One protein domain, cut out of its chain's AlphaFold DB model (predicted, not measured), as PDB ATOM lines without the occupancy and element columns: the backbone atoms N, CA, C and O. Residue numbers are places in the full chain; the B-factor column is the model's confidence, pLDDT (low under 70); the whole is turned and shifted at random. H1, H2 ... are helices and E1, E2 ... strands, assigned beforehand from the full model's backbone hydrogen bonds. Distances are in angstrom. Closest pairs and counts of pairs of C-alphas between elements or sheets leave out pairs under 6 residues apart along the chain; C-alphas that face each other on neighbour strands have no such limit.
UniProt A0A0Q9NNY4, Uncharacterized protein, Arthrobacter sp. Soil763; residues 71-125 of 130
ATOM      1  N   THR A  71     171.489 161.622 213.315       89.00
ATOM      2  CA  THR A  71     170.444 160.915 214.056       89.00
ATOM      3  C   THR A  71     170.315 161.525 215.449       89.00
ATOM      4  O   THR A  71     171.320 161.812 216.097       89.00
ATOM      5  N   ILE A  72     169.079 161.717 215.891       90.44
ATOM      6  CA  ILE A  72     168.698 162.048 217.259       90.44
ATOM      7  C   ILE A  72     168.002 160.835 217.869       90.44
ATOM      8  O   ILE A  72     167.204 160.169 217.206       90.44
ATOM      9  N   THR A  73     168.315 160.547 219.130       93.88
ATOM     10  CA  THR A  73     167.793 159.370 219.841       93.88
ATOM     11  C   THR A  73     167.083 159.709 221.146       93.88
ATOM     12  O   THR A  73     166.446 158.826 221.716       93.88
ATOM     13  N   THR A  74     167.153 160.963 221.610       94.31
ATOM     14  CA  THR A  74     166.514 161.392 222.861       94.31
ATOM     15  C   THR A  74     165.659 162.650 222.693       94.31
ATOM     16  O   THR A  74     165.846 163.440 221.765       94.31
ATOM     17  N   VAL A  75     164.715 162.849 223.617       91.75
ATOM     18  CA  VAL A  75     163.837 164.031 223.659       91.75
ATOM     19  C   VAL A  75     164.646 165.300 223.949       91.75
ATOM     20  O   VAL A  75     164.440 166.326 223.311       91.75
ATOM     21  N   GLU A  76     165.665 165.224 224.812       91.56
ATOM     22  CA  GLU A  76     166.524 166.367 225.149       91.56
ATOM     23  C   GLU A  76     167.344 166.872 223.952       91.56
ATOM     24  O   GLU A  76     167.767 168.028 223.915       91.56
ATOM     25  N   GLU A  77     167.640 166.001 222.988       91.75
ATOM     26  CA  GLU A  77     168.289 166.374 221.734       91.75
ATOM     27  C   GLU A  77     167.312 167.049 220.759       91.75
ATOM     28  O   GLU A  77     167.733 167.963 220.042       91.75
ATOM     29  N   LEU A  78     166.035 166.639 220.750       90.62
ATOM     30  CA  LEU A  78     164.962 167.295 219.991       90.62
ATOM     31  C   LEU A  78     164.669 168.696 220.537       90.62
ATOM     32  O   LEU A  78     164.610 169.648 219.762       90.62
ATOM     33  N   ASP A  79     164.580 168.846 221.858       90.38
ATOM     34  CA  ASP A  79     164.292 170.130 222.512       90.38
ATOM     35  C   ASP A  79     165.379 171.187 222.281       90.38
ATOM     36  O   ASP A  79     165.118 172.388 222.377       90.38
ATOM     37  N   LYS A  80     166.595 170.772 221.914       90.00
ATOM     38  CA  LYS A  80     167.694 171.681 221.555       90.00
ATOM     39  C   LYS A  80     167.641 172.173 220.107       90.00
ATOM     40  O   LYS A  80     168.423 173.054 219.751       90.00
ATOM     41  N   LEU A  81     166.790 171.600 219.255       88.62
ATOM     42  CA  LEU A  81     166.696 172.006 217.854       88.62
ATOM     43  C   LEU A  81     166.032 173.383 217.724       88.62
ATOM     44  O   LEU A  81     165.011 173.619 218.344       88.62
ATOM     45  N   PRO A  82     166.529 174.309 216.906       88.31
ATOM     46  CA  PRO A  82     165.850 175.588 216.742       88.31
ATOM     47  C   PRO A  82     164.449 175.420 216.126       88.31
ATOM     48  O   PRO A  82     164.158 174.427 215.456       88.31
ATOM     49  N   VAL A  83     163.574 176.402 216.353       87.00
ATOM     50  CA  VAL A  83     162.288 176.517 215.641       87.00
ATOM     51  C   VAL A  83     162.534 176.450 214.129       87.00
ATOM     52  O   VAL A  83     163.584 176.886 213.666       87.00
ATOM     53  N   ASP A  84     161.593 175.876 213.380       83.62
ATOM     54  CA  ASP A  84     161.688 175.574 211.944       83.62
ATOM     55  C   ASP A  84     162.685 174.461 211.582       83.62
ATOM     56  O   ASP A  84     162.929 174.203 210.402       83.62
ATOM     57  N   SER A  85     163.234 173.745 212.570       86.31
ATOM     58  CA  SER A  85     163.938 172.487 212.301       86.31
ATOM     59  C   SER A  85     162.996 171.443 211.714       86.31
ATOM     60  O   SER A  85     161.832 171.352 212.104       86.31
ATOM     61  N   VAL A  86     163.524 170.610 210.823       84.69
ATOM     62  CA  VAL A  86     162.806 169.481 210.231       84.69
ATOM     63  C   VAL A  86     163.555 168.195 210.527       84.69
ATOM     64  O   VAL A  86     164.783 168.130 210.401       84.69
ATOM     65  N   ILE A  87     162.816 167.164 210.912       86.75
ATOM     66  CA  ILE A  87     163.322 165.812 211.141       86.75
ATOM     67  C   ILE A  87     162.495 164.799 210.343       86.75
ATOM     68  O   ILE A  87     161.404 165.110 209.869       86.75
ATOM     69  N   LEU A  88     163.023 163.589 210.201       83.12
ATOM     70  CA  LEU A  88     162.352 162.442 209.597       83.12
ATOM     71  C   LEU A  88     162.365 161.282 210.583       83.12
ATOM     72  O   LEU A  88     163.446 160.905 211.042       83.12
ATOM     73  N   ASP A  89     161.211 160.712 210.898       81.75
ATOM     74  CA  ASP A  89     161.146 159.522 211.745       81.75
ATOM     75  C   ASP A  89     161.491 158.221 210.983       81.75
ATOM     76  O   ASP A  89     161.890 158.235 209.811       81.75
ATOM     77  N   ALA A  90     161.371 157.081 211.670       76.56
ATOM     78  CA  ALA A  90     161.642 155.758 211.106       76.56
ATOM     79  C   ALA A  90     160.619 155.318 210.039       76.56
ATOM     80  O   ALA A  90     160.958 154.504 209.180       76.56
ATOM     81  N   ASP A  91     159.407 155.876 210.074       75.38
ATOM     82  CA  ASP A  91     158.323 155.608 209.125       75.38
ATOM     83  C   ASP A  91     158.340 156.586 207.934       75.38
ATOM     84  O   ASP A  91     157.452 156.566 207.080       75.38
ATOM     85  N   HIS A  92     159.393 157.404 207.830       70.12
ATOM     86  CA  HIS A  92     159.576 158.431 206.809       70.12
ATOM     87  C   HIS A  92     158.530 159.554 206.845       70.12
ATOM     88  O   HIS A  92     158.276 160.204 205.827       70.12
ATOM     89  N   VAL A  93     157.968 159.833 208.022       76.31
ATOM     90  CA  VAL A  93     157.127 161.004 208.261       76.31
ATOM     91  C   VAL A  93     158.019 162.197 208.589       76.31
ATOM     92  O   VAL A  93     158.893 162.134 209.457       76.31
ATOM     93  N   ALA A  94     157.828 163.293 207.853       79.62
ATOM     94  CA  ALA A  94     158.516 164.547 208.121       79.62
ATOM     95  C   ALA A  94     157.821 165.283 209.271       79.62
ATOM     96  O   ALA A  94     156.604 165.483 209.230       79.62
ATOM     97  N   CYS A  95     158.611 165.712 210.253       85.75
ATOM     98  CA  CYS A  95     158.134 166.500 211.380       85.75
ATOM     99  C   CYS A  95     158.828 167.867 211.392       85.75
ATOM    100  O   CYS A  95     160.057 167.930 211.308       85.75
ATOM    101  N   GLN A  96     158.065 168.950 211.529       87.50
ATOM    102  CA  GLN A  96     158.581 170.319 211.617       87.50
ATOM    103  C   GLN A  96     158.387 170.880 213.026       87.50
ATOM    104  O   GLN A  96     157.293 170.804 213.582       87.50
ATOM    105  N   ARG A  97     159.431 171.494 213.592       88.75
ATOM    106  CA  ARG A  97     159.327 172.200 214.872       88.75
ATOM    107  C   ARG A  97     158.658 173.553 214.668       88.75
ATOM    108  O   ARG A  97     159.194 174.428 213.991       88.75
ATOM    109  N   MET A  98     157.511 173.741 215.301       83.75
ATOM    110  CA  MET A  98     156.682 174.932 215.188       83.75
ATOM    111  C   MET A  98     157.077 175.992 216.216       83.75
ATOM    112  O   MET A  98     157.441 175.700 217.354       83.75
ATOM    113  N   LYS A  99     156.922 177.266 215.840       78.31
ATOM    114  CA  LYS A  99     157.092 178.402 216.763       78.31
ATOM    115  C   LYS A  99     156.010 178.447 217.848       78.31
ATOM    116  O   LYS A  99     156.232 178.979 218.932       78.31
ATOM    117  N   LEU A 100     154.816 177.946 217.535       69.00
ATOM    118  CA  LEU A 100     153.670 177.975 218.433       69.00
ATOM    119  C   LEU A 100     153.829 176.887 219.504       69.00
ATOM    120  O   LEU A 100     153.704 175.704 219.207       69.00
ATOM    121  N   ASN A 101     154.090 177.309 220.744       68.62
ATOM    122  CA  ASN A 101     154.243 176.446 221.925       68.62
ATOM    123  C   ASN A 101     155.362 175.392 221.827       68.62
ATOM    124  O   ASN A 101     155.311 174.400 222.543       68.62
ATOM    125  N   GLU A 102     156.347 175.601 220.948       74.56
ATOM    126  CA  GLU A 102     157.476 174.680 220.737       74.56
ATOM    127  C   GLU A 102     157.069 173.239 220.358       74.56
ATOM    128  O   GLU A 102     157.852 172.308 220.534       74.56
ATOM    129  N   LEU A 103     155.857 173.067 219.815       85.62
ATOM    130  CA  LEU A 103     155.291 171.785 219.384       85.62
ATOM    131  C   LEU A 103     155.840 171.344 218.020       85.62
ATOM    132  O   LEU A 103     156.505 172.108 217.319       85.62
ATOM    133  N   TRP A 104     155.514 170.120 217.619       89.31
ATOM    134  CA  TRP A 104     155.872 169.551 216.324       89.31
ATOM    135  C   TRP A 104     154.637 169.357 215.450       89.31
ATOM    136  O   TRP A 104     153.594 168.933 215.933       89.31
ATOM    137  N   GLU A 105     154.755 169.646 214.159       82.75
ATOM    138  CA  GLU A 105     153.781 169.237 213.149       82.75
ATOM    139  C   GLU A 105     154.288 167.971 212.455       82.75
ATOM    140  O   GLU A 105     155.373 167.998 211.878       82.75
ATOM    141  N   ALA A 106     153.524 166.880 212.503       79.00
ATOM    142  CA  ALA A 106     153.847 165.595 211.887       79.00
ATOM    143  C   ALA A 106     152.652 165.107 211.059       79.00
ATOM    144  O   ALA A 106     151.577 164.852 211.597       79.00
ATOM    145  N   GLY A 107     152.805 165.013 209.734       68.88
ATOM    146  CA  GLY A 107     151.730 164.523 208.856       68.88
ATOM    147  C   GLY A 107     150.414 165.322 208.917       68.88
ATOM    148  O   GLY A 107     149.364 164.776 208.585       68.88
ATOM    149  N   GLY A 108     150.459 166.592 209.337       72.75
ATOM    150  CA  GLY A 108     149.287 167.459 209.519       72.75
ATOM    151  C   GLY A 108     148.680 167.444 210.928       72.75
ATOM    152  O   GLY A 108     147.690 168.135 211.169       72.75
ATOM    153  N   GLU A 109     149.262 166.694 211.867       76.44
ATOM    154  CA  GLU A 109     148.880 166.705 213.281       76.44
ATOM    155  C   GLU A 109     149.890 167.492 214.121       76.44
ATOM    156  O   GLU A 109     151.095 167.430 213.886       76.44
ATOM    157  N   ILE A 110     149.399 168.225 215.126       85.25
ATOM    158  CA  ILE A 110     150.248 168.931 216.092       85.25
ATOM    159  C   ILE A 110     150.466 168.021 217.301       85.25
ATOM    160  O   ILE A 110     149.511 167.680 218.002       85.25
ATOM    161  N   VAL A 111     151.722 167.676 217.572       87.56
ATOM    162  CA  VAL A 111     152.130 166.771 218.648       87.56
ATOM    163  C   VAL A 111     153.166 167.427 219.575       87.56
ATOM    164  O   VAL A 111     153.981 168.238 219.130       87.56
ATOM    165  N   PRO A 112     153.150 167.119 220.883       90.81
ATOM    166  CA  PRO A 112     154.204 167.521 221.811       90.81
ATOM    167  C   PRO A 112     155.488 166.703 221.583       90.81
ATOM    168  O   PRO A 112     155.433 165.610 221.015       90.81
ATOM    169  N   THR A 113     156.645 167.221 222.020       89.62
ATOM    170  CA  THR A 113     157.960 166.600 221.755       89.62
ATOM    171  C   THR A 113     158.033 165.150 222.242       89.62
ATOM    172  O   THR A 113     158.626 164.310 221.573       89.62
ATOM    173  N   GLU A 114     157.392 164.814 223.364       88.81
ATOM    174  CA  GLU A 114     157.413 163.464 223.946       88.81
ATOM    175  C   GLU A 114     156.700 162.415 223.082       88.81
ATOM    176  O   GLU A 114     156.890 161.217 223.293       88.81
ATOM    177  N   LEU A 115     155.867 162.852 222.131       89.75
ATOM    178  CA  LEU A 115     155.153 161.979 221.198       89.75
ATOM    179  C   LEU A 115     155.812 161.907 219.817       89.75
ATOM    180  O   LEU A 115     155.341 161.157 218.966       89.75
ATOM    181  N   VAL A 116     156.899 162.647 219.589       89.25
ATOM    182  CA  VAL A 116     157.671 162.558 218.347       89.25
ATOM    183  C   VAL A 116     158.414 161.216 218.312       89.25
ATOM    184  O   VAL A 116     159.200 160.937 219.224       89.25
ATOM    185  N   PRO A 117     158.214 160.374 217.279       87.88
ATOM    186  CA  PRO A 117     158.885 159.084 217.209       87.88
ATOM    187  C   PRO A 117     160.409 159.230 217.095       87.88
ATOM    188  O   PRO A 117     160.931 159.990 216.278       87.88
ATOM    189  N   LEU A 118     161.129 158.463 217.915       89.94
ATOM    190  CA  LEU A 118     162.589 158.363 217.929       89.94
ATOM    191  C   LEU A 118     163.018 156.908 217.654       89.94
ATOM    192  O   LEU A 118     162.313 155.984 218.067       89.94
ATOM    193  N   PRO A 119     164.181 156.662 217.021       92.25
ATOM    194  CA  PRO A 119     165.148 157.647 216.539       92.25
ATOM    195  C   PRO A 119     164.648 158.415 215.309       92.25
ATOM    196  O   PRO A 119     163.920 157.873 214.483       92.25
ATOM    197  N   ALA A 120     165.095 159.662 215.169       88.00
ATOM    198  CA  ALA A 120     164.766 160.517 214.032       88.00
ATOM    199  C   ALA A 120     166.034 161.071 213.375       88.00
ATOM    200  O   ALA A 120     167.068 161.259 214.016       88.00
ATOM    201  N   THR A 121     165.969 161.348 212.080       87.12
ATOM    202  CA  THR A 121     167.061 161.956 211.316       87.12
ATOM    203  C   THR A 121     166.811 163.446 211.186       87.12
ATOM    204  O   THR A 121     165.799 163.848 210.622       87.12
ATOM    205  N   VAL A 122     167.737 164.278 211.661       86.81
ATOM    206  CA  VAL A 122     167.676 165.723 211.421       86.81
ATOM    207  C   VAL A 122     167.922 165.982 209.954       86.81
ATOM    208  O   VAL A 122     168.983 165.664 209.414       86.81
ATOM    209  N   LEU A 123     166.914 166.576 209.341       78.81
ATOM    210  CA  LEU A 123     166.890 166.930 207.944       78.81
ATOM    211  C   LEU A 123     167.355 168.370 207.736       78.81
ATOM    212  O   LEU A 123     168.147 168.662 206.843       78.81
ATOM    213  N   TYR A 124     166.866 169.261 208.591       79.12
ATOM    214  CA  TYR A 124     167.171 170.677 208.573       79.12
ATOM    215  C   TYR A 124     167.201 171.218 209.997       79.12
ATOM    216  O   TYR A 124     166.332 170.901 210.802       79.12
ATOM    217  N   ALA A 125     168.201 172.036 210.306       84.00
ATOM    218  CA  ALA A 125     168.231 172.840 211.517       84.00
ATOM    219  C   ALA A 125     168.716 174.240 211.116       84.00
ATOM    220  O   ALA A 125     169.839 174.349 210.610       84.00
TER     221      ALA A 125
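What this domain is: This is residues 71 to 125 of the 130 residues of an uncharacterized protein of Arthrobacter sp. Soil763 (UniProt A0A0Q9NNY4). A strongly twisted sheet of five short strands makes a wall; residues 112 to 119 fold back over one of its faces from E4 at one edge to E5 at the other, and the small helix H1 lies out on that same side, only just not on the sheet. The 55 printed residues have H1, then E1 to E5; the sheet order is E4, E3, E2, E1, E5, antiparallel throughout. The class is mostly strand, with under half of the residues in named elements. The whole is compact and rounded, radius of gyration of the C-alphas 9.5 A, spans 24 by 22 by 19 A.

How they stand to each other: H1, residues 75 to 78, is not on the sheet, but only just, with 4 pairs of C-alphas within 10 A; it is too short for an O i to N i+4 pair. E1, residues 86 to 88, and E2, residues 94 to 97, form a hairpin at 148 degrees, with N 87 and O 95 2.9 A apart. E2 and E3, residues 104 to 106, form a hairpin at 163 degrees, with N 105 and O 96 at 2.8 A. E3 and E4, residues 109 to 111, form a hairpin at 141 degrees, with N 106 and O 109 at 2.8 A. E1 to E4 are a meander, each strand the antiparallel neighbour of the one before. E5, residues 120 to 124, is antiparallel to E1 at 145 degrees, with N 88 and O 121 at 2.8 A. Residues 71 to 72 pair antiparallel with residues 120 to 121 of E5. E4 and E5 are edge strands and are apart.

Where its parts are: H1 begins at C-alpha 75 (163.837, 164.031, 223.659). E2 is 10.2 A long. E5, 11.8 A, ends at C-alpha 124 (167.171, 170.677, 208.573).

The domain as a whole: The C-alphas farthest apart, of Asp 91 and Asn 101, are 24.8 A apart. The printed part has no cut and no long link. Mean pLDDT of the printed part is 84.5; residues 100 to 101 and 107 are under 70.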